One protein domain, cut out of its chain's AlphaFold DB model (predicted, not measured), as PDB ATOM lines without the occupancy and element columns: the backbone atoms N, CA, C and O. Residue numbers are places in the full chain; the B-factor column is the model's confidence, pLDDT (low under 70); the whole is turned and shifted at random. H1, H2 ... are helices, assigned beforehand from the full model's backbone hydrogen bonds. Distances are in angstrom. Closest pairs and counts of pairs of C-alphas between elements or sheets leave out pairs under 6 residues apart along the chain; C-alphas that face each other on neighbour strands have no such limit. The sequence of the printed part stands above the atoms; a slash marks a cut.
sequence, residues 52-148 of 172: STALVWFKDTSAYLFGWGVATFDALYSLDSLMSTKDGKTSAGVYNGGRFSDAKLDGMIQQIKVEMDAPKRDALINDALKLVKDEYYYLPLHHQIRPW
ATOM      1  N   SER A  52      -5.165  38.428  16.712       55.47
ATOM      2  CA  SER A  52      -4.764  38.300  18.115       55.47
ATOM      3  C   SER A  52      -3.325  38.742  18.398       55.47
ATOM      4  O   SER A  52      -3.090  39.446  19.376       55.47
ATOM      5  N   THR A  53      -2.359  38.393  17.541       60.72
ATOM      6  CA  THR A  53      -0.986  38.910  17.686       60.72
ATOM      7  C   THR A  53      -0.976  40.422  17.535       60.72
ATOM      8  O   THR A  53      -0.376  41.110  18.354       60.72
ATOM      9  N   ALA A  54      -1.705  40.946  16.547       61.16
ATOM     10  CA  ALA A  54      -1.817  42.379  16.344       61.16
ATOM     11  C   ALA A  54      -2.362  43.074  17.602       61.16
ATOM     12  O   ALA A  54      -1.793  44.074  18.008       61.16
ATOM     13  N   LEU A  55      -3.369  42.521  18.284       63.19
ATOM     14  CA  LEU A  55      -3.913  43.112  19.517       63.19
ATOM     15  C   LEU A  55      -2.893  43.187  20.664       63.19
ATOM     16  O   LEU A  55      -2.797  44.228  21.315       63.19
ATOM     17  N   VAL A  56      -2.097  42.132  20.877       68.94
ATOM     18  CA  VAL A  56      -1.039  42.126  21.908       68.94
ATOM     19  C   VAL A  56       0.031  43.169  21.577       68.94
ATOM     20  O   VAL A  56       0.449  43.947  22.436       68.94
ATOM     21  N   TRP A  57       0.433  43.245  20.309       69.12
ATOM     22  CA  TRP A  57       1.453  44.181  19.837       69.12
ATOM     23  C   TRP A  57       0.969  45.635  19.788       69.12
ATOM     24  O   TRP A  57       1.727  46.545  20.124       69.12
ATOM     25  N   PHE A  58      -0.306  45.854  19.462       69.50
ATOM     26  CA  PHE A  58      -0.986  47.151  19.506       69.50
ATOM     27  C   PHE A  58      -1.482  47.520  20.909       69.50
ATOM     28  O   PHE A  58      -2.135  48.548  21.069       69.50
ATOM     29  N   LYS A  59      -1.109  46.741  21.938       71.88
ATOM     30  CA  LYS A  59      -1.352  47.040  23.357       71.88
ATOM     31  C   LYS A  59      -2.838  47.097  23.745       71.88
ATOM     32  O   LYS A  59      -3.162  47.623  24.812       71.88
ATOM     33  N   ASP A  60      -3.714  46.515  22.928       74.62
ATOM     34  CA  ASP A  60      -5.175  46.517  23.081       74.62
ATOM     35  C   ASP A  60      -5.672  45.215  23.739       74.62
ATOM     36  O   ASP A  60      -6.643  44.585  23.327       74.62
ATOM     37  N   THR A  61      -4.925  44.718  24.729       75.38
ATOM     38  CA  THR A  61      -5.263  43.494  25.472       75.38
ATOM     39  C   THR A  61      -4.864  43.633  26.940       75.38
ATOM     40  O   THR A  61      -3.813  44.191  27.263       75.38
ATOM     41  N   SER A  62      -5.722  43.140  27.836       77.56
ATOM     42  CA  SER A  62      -5.482  43.149  29.290       77.56
ATOM     43  C   SER A  62      -4.785  41.878  29.781       77.56
ATOM     44  O   SER A  62      -4.072  41.925  30.775       77.56
ATOM     45  N   ALA A  63      -4.975  40.758  29.081       81.56
ATOM     46  CA  ALA A  63      -4.340  39.473  29.348       81.56
ATOM     47  C   ALA A  63      -4.159  38.717  28.028       81.56
ATOM     48  O   ALA A  63      -4.937  38.908  27.090       81.56
ATOM     49  N   TYR A  64      -3.141  37.864  27.951       85.69
ATOM     50  CA  TYR A  64      -2.844  37.077  26.759       85.69
ATOM     51  C   TYR A  64      -2.276  35.710  27.145       85.69
ATOM     52  O   TYR A  64      -1.636  35.559  28.183       85.69
ATOM     53  N   LEU A  65      -2.530  34.712  26.298       87.19
ATOM     54  CA  LEU A  65      -1.938  33.384  26.406       87.19
ATOM     55  C   LEU A  65      -0.823  33.271  25.369       87.19
ATOM     56  O   LEU A  65      -1.076  33.438  24.176       87.19
ATOM     57  N   PHE A  66       0.396  32.993  25.822       86.31
ATOM     58  CA  PHE A  66       1.578  32.951  24.968       86.31
ATOM     59  C   PHE A  66       2.388  31.680  25.200       86.31
ATOM     60  O   PHE A  66       2.590  31.262  26.338       86.31
ATOM     61  N   GLY A  67       2.835  31.069  24.103       87.81
ATOM     62  CA  GLY A  67       3.769  29.950  24.121       87.81
ATOM     63  C   GLY A  67       5.171  30.438  23.777       87.81
ATOM     64  O   GLY A  67       5.337  31.219  22.841       87.81
ATOM     65  N   TRP A  68       6.170  29.959  24.512       89.19
ATOM     66  CA  TRP A  68       7.572  30.302  24.291       89.19
ATOM     67  C   TRP A  68       8.436  29.045  24.270       89.19
ATOM     68  O   TRP A  68       8.232  28.134  25.069       89.19
ATOM     69  N   GLY A  69       9.392  28.996  23.346       86.69
ATOM     70  CA  GLY A  69      10.358  27.908  23.231       86.69
ATOM     71  C   GLY A  69      11.777  28.457  23.253       86.69
ATOM     72  O   GLY A  69      12.082  29.417  22.550       86.69
ATOM     73  N   VAL A  70      12.649  27.836  24.047       86.00
ATOM     74  CA  VAL A  70      14.049  28.250  24.202       86.00
ATOM     75  C   VAL A  70      14.931  27.350  23.350       86.00
ATOM     76  O   VAL A  70      15.113  26.180  23.662       86.00
ATOM     77  N   ALA A  71      15.491  27.895  22.271       77.25
ATOM     78  CA  ALA A  71      16.364  27.134  21.373       77.25
ATOM     79  C   ALA A  71      17.815  27.019  21.871       77.25
ATOM     80  O   ALA A  71      18.551  26.156  21.408       77.25
ATOM     81  N   THR A  72      18.238  27.917  22.763       81.06
ATOM     82  CA  THR A  72      19.622  28.027  23.251       81.06
ATOM     83  C   THR A  72      19.889  27.219  24.518       81.06
ATOM     84  O   THR A  72      21.033  27.154  24.947       81.06
ATOM     85  N   PHE A  73      18.851  26.628  25.123       84.38
ATOM     86  CA  PHE A  73      18.897  25.991  26.449       84.38
ATOM     87  C   PHE A  73      19.393  26.898  27.584       84.38
ATOM     88  O   PHE A  73      19.815  26.415  28.629       84.38
ATOM     89  N   ASP A  74      19.305  28.213  27.396       89.19
ATOM     90  CA  ASP A  74      19.772  29.205  28.355       89.19
ATOM     91  C   ASP A  74      18.616  30.101  28.812       89.19
ATOM     92  O   ASP A  74      17.859  30.640  27.995       89.19
ATOM     93  N   ALA A  75      18.490  30.277  30.128       91.12
ATOM     94  CA  ALA A  75      17.446  31.086  30.744       91.12
ATOM     95  C   ALA A  75      17.534  32.561  30.331       91.12
ATOM     96  O   ALA A  75      16.495  33.218  30.205       91.12
ATOM     97  N   LEU A  76      18.744  33.061  30.049       92.62
ATOM     98  CA  LEU A  76      18.966  34.443  29.625       92.62
ATOM     99  C   LEU A  76      18.131  34.813  28.392       92.62
ATOM    100  O   LEU A  76      17.608  35.920  28.325       92.62
ATOM    101  N   TYR A  77      17.942  33.890  27.444       91.31
ATOM    102  CA  TYR A  77      17.137  34.155  26.249       91.31
ATOM    103  C   TYR A  77      15.684  34.514  26.591       91.31
ATOM    104  O   TYR A  77      15.118  35.449  26.018       91.31
ATOM    105  N   SER A  78      15.092  33.782  27.538       91.69
ATOM    106  CA  SER A  78      13.722  34.023  27.997       91.69
ATOM    107  C   SER A  78      13.628  35.283  28.840       91.69
ATOM    108  O   SER A  78      12.735  36.092  28.601       91.69
ATOM    109  N   LEU A  79      14.556  35.461  29.784       92.88
ATOM    110  CA  LEU A  79      14.626  36.655  30.624       92.88
ATOM    111  C   LEU A  79      14.741  37.911  29.751       92.88
ATOM    112  O   LEU A  79      13.935  38.826  29.872       92.88
ATOM    113  N   ASP A  80      15.660  37.925  28.786       92.56
ATOM    114  CA  ASP A  80      15.895  39.117  27.979       92.56
ATOM    115  C   ASP A  80      14.768  39.392  26.977       92.56
ATOM    116  O   ASP A  80      14.308  40.522  26.842       92.56
ATOM    117  N   SER A  81      14.279  38.368  26.273       90.69
ATOM    118  CA  SER A  81      13.285  38.569  25.208       90.69
ATOM    119  C   SER A  81      11.888  38.866  25.746       90.69
ATOM    120  O   SER A  81      11.152  39.652  25.142       90.69
ATOM    121  N   LEU A  82      11.500  38.212  26.846       90.88
ATOM    122  CA  LEU A  82      10.151  38.301  27.408       90.88
ATOM    123  C   LEU A  82      10.046  39.297  28.550       90.88
ATOM    124  O   LEU A  82       8.927  39.749  28.809       90.88
ATOM    125  N   MET A  83      11.156  39.562  29.248       91.44
ATOM    126  CA  MET A  83      11.125  40.197  30.561       91.44
ATOM    127  C   MET A  83      11.917  41.487  30.699       91.44
ATOM    128  O   MET A  83      11.591  42.290  31.568       91.44
ATOM    129  N   SER A  84      12.861  41.762  29.807       92.75
ATOM    130  CA  SER A  84      13.480  43.083  29.792       92.75
ATOM    131  C   SER A  84      12.459  44.182  29.471       92.75
ATOM    132  O   SER A  84      11.475  43.977  28.737       92.75
ATOM    133  N   THR A  85      12.711  45.379  29.993       92.12
ATOM    134  CA  THR A  85      11.974  46.586  29.607       92.12
ATOM    135  C   THR A  85      12.149  46.860  28.111       92.12
ATOM    136  O   THR A  85      13.259  46.873  27.584       92.12
ATOM    137  N   LYS A  86      11.039  47.139  27.411       88.69
ATOM    138  CA  LYS A  86      11.068  47.581  26.007       88.69
ATOM    139  C   LYS A  86      11.614  49.002  25.901       88.69
ATOM    140  O   LYS A  86      10.929  49.947  26.291       88.69
ATOM    141  N   ASP A  87      12.780  49.161  25.289       82.06
ATOM    142  CA  ASP A  87      13.400  50.469  25.029       82.06
ATOM    143  C   ASP A  87      13.190  50.978  23.584       82.06
ATOM    144  O   ASP A  87      13.433  52.150  23.293       82.06
ATOM    145  N   GLY A  88      12.737  50.107  22.672       78.25
ATOM    146  CA  GLY A  88      12.551  50.404  21.245       78.25
ATOM    147  C   GLY A  88      13.848  50.648  20.460       78.25
ATOM    148  O   GLY A  88      13.779  50.986  19.280       78.25
ATOM    149  N   LYS A  89      15.011  50.493  21.100       79.31
ATOM    150  CA  LYS A  89      16.346  50.720  20.522       79.31
ATOM    151  C   LYS A  89      17.133  49.424  20.404       79.31
ATOM    152  O   LYS A  89      17.916  49.269  19.471       79.31
ATOM    153  N   THR A  90      16.929  48.508  21.341       81.50
ATOM    154  CA  THR A  90      17.566  47.200  21.377       81.50
ATOM    155  C   THR A  90      16.533  46.100  21.153       81.50
ATOM    156  O   THR A  90      15.322  46.320  21.168       81.50
ATOM    157  N   SER A  91      17.019  44.879  20.930       82.19
ATOM    158  CA  SER A  91      16.165  43.689  20.862       82.19
ATOM    159  C   SER A  91      15.702  43.206  22.246       82.19
ATOM    160  O   SER A  91      15.012  42.189  22.334       82.19
ATOM    161  N   ALA A  92      16.073  43.912  23.321       85.69
ATOM    162  CA  ALA A  92      15.670  43.573  24.674       85.69
ATOM    163  C   ALA A  92      14.160  43.774  24.837       85.69
ATOM    164  O   ALA A  92      13.571  44.763  24.391       85.69
ATOM    165  N   GLY A  93      13.512  42.790  25.447       87.50
ATOM    166  CA  GLY A  93      12.102  42.857  25.773       87.50
ATOM    167  C   GLY A  93      11.197  42.884  24.553       87.50
ATOM    168  O   GLY A  93      10.020  43.180  24.715       87.50
ATOM    169  N   VAL A  94      11.672  42.593  23.332       86.81
ATOM    170  CA  VAL A  94      10.837  42.672  22.119       86.81
ATOM    171  C   VAL A  94       9.547  41.880  22.304       86.81
ATOM    172  O   VAL A  94       8.488  42.395  21.974       86.81
ATOM    173  N   TYR A  95       9.582  40.716  22.948       86.94
ATOM    174  CA  TYR A  95       8.411  39.876  23.209       86.94
ATOM    175  C   TYR A  95       7.729  40.119  24.562       86.94
ATOM    176  O   TYR A  95       6.803  39.393  24.914       86.94
ATOM    177  N   ASN A  96       8.093  41.178  25.289       89.06
ATOM    178  CA  ASN A  96       7.399  41.604  26.503       89.06
ATOM    179  C   ASN A  96       5.997  42.155  26.160       89.06
ATOM    180  O   ASN A  96       5.801  43.349  25.900       89.06
ATOM    181  N   GLY A  97       5.008  41.262  26.091       84.25
ATOM    182  CA  GLY A  97       3.597  41.602  25.886       84.25
ATOM    183  C   GLY A  97       2.927  42.154  27.149       84.25
ATOM    184  O   GLY A  97       1.923  42.859  27.055       84.25
ATOM    185  N   GLY A  98       3.503  41.877  28.325       83.25
ATOM    186  CA  GLY A  98       3.010  42.340  29.625       83.25
ATOM    187  C   GLY A  98       3.266  43.824  29.878       83.25
ATOM    188  O   GLY A  98       2.540  44.441  30.651       83.25
ATOM    189  N   ARG A  99       4.230  44.421  29.159       85.25
ATOM    190  CA  ARG A  99       4.649  45.828  29.289       85.25
ATOM    191  C   ARG A  99       5.176  46.172  30.684       85.25
ATOM    192  O   ARG A  99       5.102  47.328  31.091       85.25
ATOM    193  N   PHE A 100       5.678  45.184  31.414       86.50
ATOM    194  CA  PHE A 100       6.314  45.437  32.696       86.50
ATOM    195  C   PHE A 100       7.689  46.072  32.487       86.50
ATOM    196  O   PHE A 100       8.323  45.881  31.446       86.50
ATOM    197  N   SER A 101       8.101  46.868  33.468       91.12
ATOM    198  CA  SER A 101       9.384  47.551  33.493       91.12
ATOM    199  C   SER A 101       9.875  47.573  34.931       91.12
ATOM    200  O   SER A 101       9.263  48.219  35.781       91.12
ATOM    201  N   ASP A 102      10.936  46.817  35.196       93.44
ATOM    202  CA  ASP A 102      11.569  46.727  36.507       93.44
ATOM    203  C   ASP A 102      13.082  46.874  36.345       93.44
ATOM    204  O   ASP A 102      13.762  46.008  35.790       93.44
ATOM    205  N   ALA A 103      13.609  47.978  36.877       94.00
ATOM    206  CA  ALA A 103      15.029  48.292  36.833       94.00
ATOM    207  C   ALA A 103      15.893  47.258  37.575       94.00
ATOM    208  O   ALA A 103      17.054  47.063  37.212       94.00
ATOM    209  N   LYS A 104      15.351  46.586  38.602       94.25
ATOM    210  CA  LYS A 104      16.065  45.537  39.336       94.25
ATOM    211  C   LYS A 104      16.254  44.306  38.456       94.25
ATOM    212  O   LYS A 104      17.377  43.814  38.343       94.25
ATOM    213  N   LEU A 105      15.180  43.844  37.813       94.00
ATOM    214  CA  LEU A 105      15.239  42.726  36.877       94.00
ATOM    215  C   LEU A 105      16.144  43.048  35.683       94.00
ATOM    216  O   LEU A 105      17.020  42.250  35.352       94.00
ATOM    217  N   ASP A 106      15.992  44.232  35.086       94.25
ATOM    218  CA  ASP A 106      16.840  44.672  33.972       94.25
ATOM    219  C   ASP A 106      18.323  44.688  34.376       94.25
ATOM    220  O   ASP A 106      19.175  44.197  33.633       94.25
ATOM    221  N   GLY A 107      18.640  45.184  35.577       94.56
ATOM    222  CA  GLY A 107      19.998  45.177  36.119       94.56
ATOM    223  C   GLY A 107      20.579  43.767  36.253       94.56
ATOM    224  O   GLY A 107      21.707  43.527  35.820       94.56
ATOM    225  N   MET A 108      19.799  42.818  36.781       95.31
ATOM    226  CA  MET A 108      20.205  41.408  36.875       95.31
ATOM    227  C   MET A 108      20.442  40.795  35.491       95.31
ATOM    228  O   MET A 108      21.454  40.130  35.278       95.31
ATOM    229  N   ILE A 109      19.559  41.055  34.523       94.31
ATOM    230  CA  ILE A 109      19.697  40.552  33.148       94.31
ATOM    231  C   ILE A 109      20.988  41.069  32.503       94.31
ATOM    232  O   ILE A 109      21.705  40.297  31.865       94.31
ATOM    233  N   GLN A 110      21.316  42.352  32.679       94.19
ATOM    234  CA  GLN A 110      22.558  42.917  32.142       94.19
ATOM    235  C   GLN A 110      23.805  42.312  32.799       94.19
ATOM    236  O   GLN A 110      24.785  42.059  32.102       94.19
ATOM    237  N   GLN A 111      23.762  42.014  34.100       94.94
ATOM    238  CA  GLN A 111      24.850  41.303  34.779       94.94
ATOM    239  C   GLN A 111      25.018  39.875  34.234       94.94
ATOM    240  O   GLN A 111      26.127  39.481  33.888       94.94
ATOM    241  N   ILE A 112      23.922  39.129  34.053       95.19
ATOM    242  CA  ILE A 112      23.944  37.755  33.513       95.19
ATOM    243  C   ILE A 112      24.538  37.702  32.092       95.19
ATOM    244  O   ILE A 112      25.137  36.691  31.717       95.19
ATOM    245  N   LYS A 113      24.384  38.769  31.292       92.44
ATOM    246  CA  LYS A 113      24.941  38.864  29.927       92.44
ATOM    247  C   LYS A 113      26.467  38.925  29.892       92.44
ATOM    248  O   LYS A 113      27.049  38.493  28.902       92.44
ATOM    249  N   VAL A 114      27.089  39.504  30.918       95.06
ATOM    250  CA  VAL A 114      28.540  39.760  30.956       95.06
ATOM    251  C   VAL A 114      29.283  38.869  31.949       95.06
ATOM    252  O   VAL A 114      30.508  38.818  31.914       95.06
ATOM    253  N   GLU A 115      28.561  38.177  32.833       94.44
ATOM    254  CA  GLU A 115      29.144  37.264  33.811       94.44
ATOM    255  C   GLU A 115      29.673  35.992  33.133       94.44
ATOM    256  O   GLU A 115      28.939  35.279  32.445       94.44
ATOM    257  N   MET A 116      30.955  35.703  33.359       94.19
ATOM    258  CA  MET A 116      31.660  34.565  32.758       94.19
ATOM    259  C   MET A 116      31.844  33.407  33.745       94.19
ATOM    260  O   MET A 116      32.124  32.283  33.327       94.19
ATOM    261  N   ASP A 117      31.693  33.661  35.047       95.94
ATOM    262  CA  ASP A 117      31.791  32.644  36.090       95.94
ATOM    263  C   ASP A 117      30.463  31.881  36.228       95.94
ATOM    264  O   ASP A 117      29.456  32.425  36.688       95.94
ATOM    265  N   ALA A 118      30.457  30.607  35.829       93.25
ATOM    266  CA  ALA A 118      29.258  29.767  35.784       93.25
ATOM    267  C   ALA A 118      28.462  29.715  37.110       93.25
ATOM    268  O   ALA A 118      27.279  30.053  37.088       93.25
ATOM    269  N   PRO A 119      29.053  29.379  38.277       95.81
ATOM    270  CA  PRO A 119      28.312  29.336  39.541       95.81
ATOM    271  C   PRO A 119      27.698  30.684  39.942       95.81
ATOM    272  O   PRO A 119      26.593  30.717  40.486       95.81
ATOM    273  N   LYS A 120      28.375  31.806  39.664       95.94
ATOM    274  CA  LYS A 120      27.821  33.142  39.937       95.94
ATOM    275  C   LYS A 120      26.678  33.472  38.993       95.94
ATOM    276  O   LYS A 120      25.643  33.969  39.435       95.94
ATOM    277  N   ARG A 121      26.842  33.162  37.709       96.38
ATOM    278  CA  ARG A 121      25.811  33.355  36.691       96.38
ATOM    279  C   ARG A 121      24.548  32.563  37.020       96.38
ATOM    280  O   ARG A 121      23.453  33.111  36.935       96.38
ATOM    281  N   ASP A 122      24.698  31.318  37.455       95.50
ATOM    282  CA  ASP A 122      23.573  30.464  37.834       95.50
ATOM    283  C   ASP A 122      22.839  30.999  39.069       95.50
ATOM    284  O   ASP A 122      21.606  30.986  39.104       95.50
ATOM    285  N   ALA A 123      23.568  31.534  40.054       96.69
ATOM    286  CA  ALA A 123      22.965  32.202  41.206       96.69
ATOM    287  C   ALA A 123      22.168  33.452  40.788       96.69
ATOM    288  O   ALA A 123      21.013  33.602  41.185       96.69
ATOM    289  N   LEU A 124      22.736  34.295  39.917       96.19
ATOM    290  CA  LEU A 124      22.053  35.478  39.380       96.19
ATOM    291  C   LEU A 124      20.792  35.108  38.589       96.19
ATOM    292  O   LEU A 124      19.746  35.732  38.763       96.19
ATOM    293  N   ILE A 125      20.866  34.077  37.742       95.88
ATOM    294  CA  ILE A 125      19.711  33.562  36.994       95.88
ATOM    295  C   ILE A 125      18.634  33.060  37.957       95.88
ATOM    296  O   ILE A 125      17.453  33.348  37.762       95.88
ATOM    297  N   ASN A 126      19.022  32.322  38.998       95.88
ATOM    298  CA  ASN A 126      18.091  31.807  39.994       95.88
ATOM    299  C   ASN A 126      17.342  32.948  40.699       95.88
ATOM    300  O   ASN A 126      16.116  32.907  40.806       95.88
ATOM    301  N   ASP A 127      18.062  33.988  41.114       96.12
ATOM    302  CA  ASP A 127      17.473  35.144  41.788       96.12
ATOM    303  C   ASP A 127      16.590  35.980  40.854       96.12
ATOM    304  O   ASP A 127      15.501  36.398  41.256       96.12
ATOM    305  N   ALA A 128      16.979  36.142  39.585       95.56
ATOM    306  CA  ALA A 128      16.138  36.780  38.575       95.56
ATOM    307  C   ALA A 128      14.833  35.995  38.343       95.56
ATOM    308  O   ALA A 128      13.750  36.579  38.302       95.56
ATOM    309  N   LEU A 129      14.900  34.664  38.240       93.75
ATOM    310  CA  LEU A 129      13.718  33.815  38.054       93.75
ATOM    311  C   LEU A 129      12.802  33.795  39.286       93.75
ATOM    312  O   LEU A 129      11.580  33.739  39.130       93.75
ATOM    313  N   LYS A 130      13.362  33.867  40.499       95.19
ATOM    314  CA  LYS A 130      12.574  34.051  41.728       95.19
ATOM    315  C   LYS A 130      11.830  35.379  41.707       95.19
ATOM    316  O   LYS A 130      10.625  35.376  41.911       95.19
ATOM    317  N   LEU A 131      12.511  36.476  41.373       94.31
ATOM    318  CA  LEU A 131      11.882  37.794  41.275       94.31
ATOM    319  C   LEU A 131      10.707  37.783  40.288       94.31
ATOM    320  O   LEU A 131       9.622  38.248  40.609       94.31
ATOM    321  N   VAL A 132      10.896  37.174  39.116       92.88
ATOM    322  CA  VAL A 132       9.842  37.036  38.096       92.88
ATOM    323  C   VAL A 132       8.621  36.284  38.624       92.88
ATOM    324  O   VAL A 132       7.484  36.633  38.294       92.88
ATOM    325  N   LYS A 133       8.853  35.236  39.420       92.31
ATOM    326  CA  LYS A 133       7.793  34.459  40.062       92.31
ATOM    327  C   LYS A 133       7.084  35.274  41.146       92.31
ATOM    328  O   LYS A 133       5.858  35.253  41.189       92.31
ATOM    329  N   ASP A 134       7.840  35.951  42.004       94.38
ATOM    330  CA  ASP A 134       7.321  36.669  43.172       94.38
ATOM    331  C   ASP A 134       6.531  37.925  42.766       94.38
ATOM    332  O   ASP A 134       5.516  38.243  43.383       94.38
ATOM    333  N   GLU A 135       6.930  38.581  41.674       92.25
ATOM    334  CA  GLU A 135       6.240  39.739  41.084       92.25
ATOM    335  C   GLU A 135       5.133  39.344  40.083       92.25
ATOM    336  O   GLU A 135       4.475  40.202  39.493       92.25
ATOM    337  N   TYR A 136       4.899  38.041  39.884       90.19
ATOM    338  CA  TYR A 136       3.847  37.497  39.016       90.19
ATOM    339  C   TYR A 136       3.856  38.035  37.569       90.19
ATOM    340  O   TYR A 136       2.797  38.187  36.952       90.19
ATOM    341  N   TYR A 137       5.032  38.286  36.981       88.62
ATOM    342  CA  TYR A 137       5.117  38.814  35.606       88.62
ATOM    343  C   TYR A 137       4.553  37.854  34.555       88.62
ATOM    344  O   TYR A 137       3.933  38.284  33.579       88.62
ATOM    345  N   TYR A 138       4.739  36.552  34.765       88.38
ATOM    346  CA  TYR A 138       4.111  35.497  33.979       88.38
ATOM    347  C   TYR A 138       3.577  34.414  34.904       88.38
ATOM    348  O   TYR A 138       4.208  34.063  35.898       88.38
ATOM    349  N   LEU A 139       2.437  33.839  34.526       89.94
ATOM    350  CA  LEU A 139       1.889  32.653  35.167       89.94
ATOM    351  C   LEU A 139       2.172  31.432  34.278       89.94
ATOM    352  O   LEU A 139       1.535  31.290  33.230       89.94
ATOM    353  N   PRO A 140       3.117  30.549  34.651       89.56
ATOM    354  CA  PRO A 140       3.367  29.329  33.898       89.56
ATOM    355  C   PRO A 140       2.144  28.413  33.984       89.56
ATOM    356  O   PRO A 140       1.734  28.021  35.072       89.56
ATOM    357  N   LEU A 141       1.553  28.076  32.836       90.88
ATOM    358  CA  LEU A 141       0.370  27.208  32.787       90.88
ATOM    359  C   LEU A 141       0.729  25.754  32.497       90.88
ATOM    360  O   LEU A 141       0.221  24.843  33.141       90.88
ATOM    361  N   HIS A 142       1.581  25.531  31.499       90.25
ATOM    362  CA  HIS A 142       1.992  24.198  31.089       90.25
ATOM    363  C   HIS A 142       3.390  24.243  30.479       90.25
ATOM    364  O   HIS A 142       3.758  25.214  29.816       90.25
ATOM    365  N   HIS A 143       4.146  23.167  30.672       87.50
ATOM    366  CA  HIS A 143       5.356  22.908  29.908       87.50
ATOM    367  C   HIS A 143       5.009  21.910  28.803       87.50
ATOM    368  O   HIS A 143       4.601  20.782  29.083       87.50
ATOM    369  N   GLN A 144       5.096  22.343  27.546       83.94
ATOM    370  CA  GLN A 144       4.665  21.521  26.422       83.94
ATOM    371  C   GLN A 144       5.683  20.406  26.159       83.94
ATOM    372  O   GLN A 144       6.790  20.660  25.691       83.94
ATOM    373  N   ILE A 145       5.288  19.161  26.424       83.50
ATOM    374  CA  ILE A 145       6.027  17.976  25.980       83.50
ATOM    375  C   ILE A 145       5.552  17.645  24.565       83.50
ATOM    376  O   ILE A 145       4.350  17.527  24.324       83.50
ATOM    377  N   ARG A 146       6.491  17.516  23.625       82.56
ATOM    378  CA  ARG A 146       6.204  17.263  22.207       82.56
ATOM    379  C   ARG A 146       6.703  15.870  21.810       82.56
ATOM    380  O   ARG A 146       7.856  15.728  21.411       82.56
ATOM    381  N   PRO A 147       5.872  14.820  21.966       85.62
ATOM    382  CA  PRO A 147       6.238  13.475  21.542       85.62
ATOM    383  C   PRO A 147       6.228  13.377  20.014       85.62
ATOM    384  O   PRO A 147       5.331  13.903  19.355       85.62
ATOM    385  N   TRP A 148       7.214  12.684  19.447       88.56
ATOM    386  CA  TRP A 148       7.257  12.400  18.014       88.56
ATOM    387  C   TRP A 148       6.739  10.997  17.743       88.56
ATOM    388  O   TRP A 148       7.131  10.039  18.406       88.56
TER     389      TRP A 148
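This is residues 52 to 148 of the 172 residues of an uncharacterized protein of Diaphorobacter sp. JS3050 (UniProt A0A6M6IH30). The longest helix, H4, and H3 form a helical hairpin, and H2 packs on H3 and comes close to H4, so that the centres of these three helices make a triangle. The short helix H1 is set off from this cluster at the far end of a long loop, residues 58 to 74, and the last stretch, residues 135 to 148, runs away from the cluster with no named helix. The printed part has 97 residues with four named helices, in the order H1, H2, H3, H4, and no named strand; the class is all helix, though under half of the residues, 44 of 97, are in named elements. The whole is compact, with a radius of gyration of the C-alphas of 14.1 A, and its C-alphas span 41 by 39 by 25 A.

H4, residues 118 to 134, touches H3, residues 103 to 114, with the C-alphas of Ile 112 and Arg 121 closest at 5.7 A. The two form a hairpin and run opposite ways at a shallow tilt of 23 degrees. H3 also touches H2, residues 75 to 83, where the closest C-alphas, those of Asp 80 and Ile 109, are 6.6 A apart. H2 and H3 form a hairpin too, running opposite ways at a steep tilt of 36 degrees, only just past shallow. H2 and H4 are close but not clearly touching, with the C-alphas of Ala 75 and Ile 125 closest at 7.1 A. They run the same way at a shallow tilt of 34.6 degrees, only just short of steep. H1, residues 52 to 57, is apart from H2, H3 and H4. In H1, H2 and H4 every O i to N i+4 pair is within hydrogen-bond range; in H3 it is 7 of 8.

H4, residues 118 to 134, is 24.2 A from first to last C-alpha, beginning at C-alpha 118 (29.258, 29.767, 35.784) and ending at C-alpha 134 (7.321, 36.669, 43.172). H3, residues 103 to 114, is 17.0 A long. H2, residues 75 to 83, is 11.1 A long. H1, residues 52 to 57, is 8.7 A long and begins at C-alpha 52 (-4.764, 38.300, 18.115).

The two C-alphas farthest apart, those of Asp 60 and Asp 117, are 41.6 A apart. The printed part has no cut. The links from H1 to H2, 17 residues, and from H2 to H3, 19 residues, are long, while the link from H3 to H4, 3 residues, is tight. The C-alphas of residues 135 to 148 lie 9 to 28 A from the mean of all C-alphas. The mean pLDDT of the printed part is 87.6, and residues 52 to 58 are under 70.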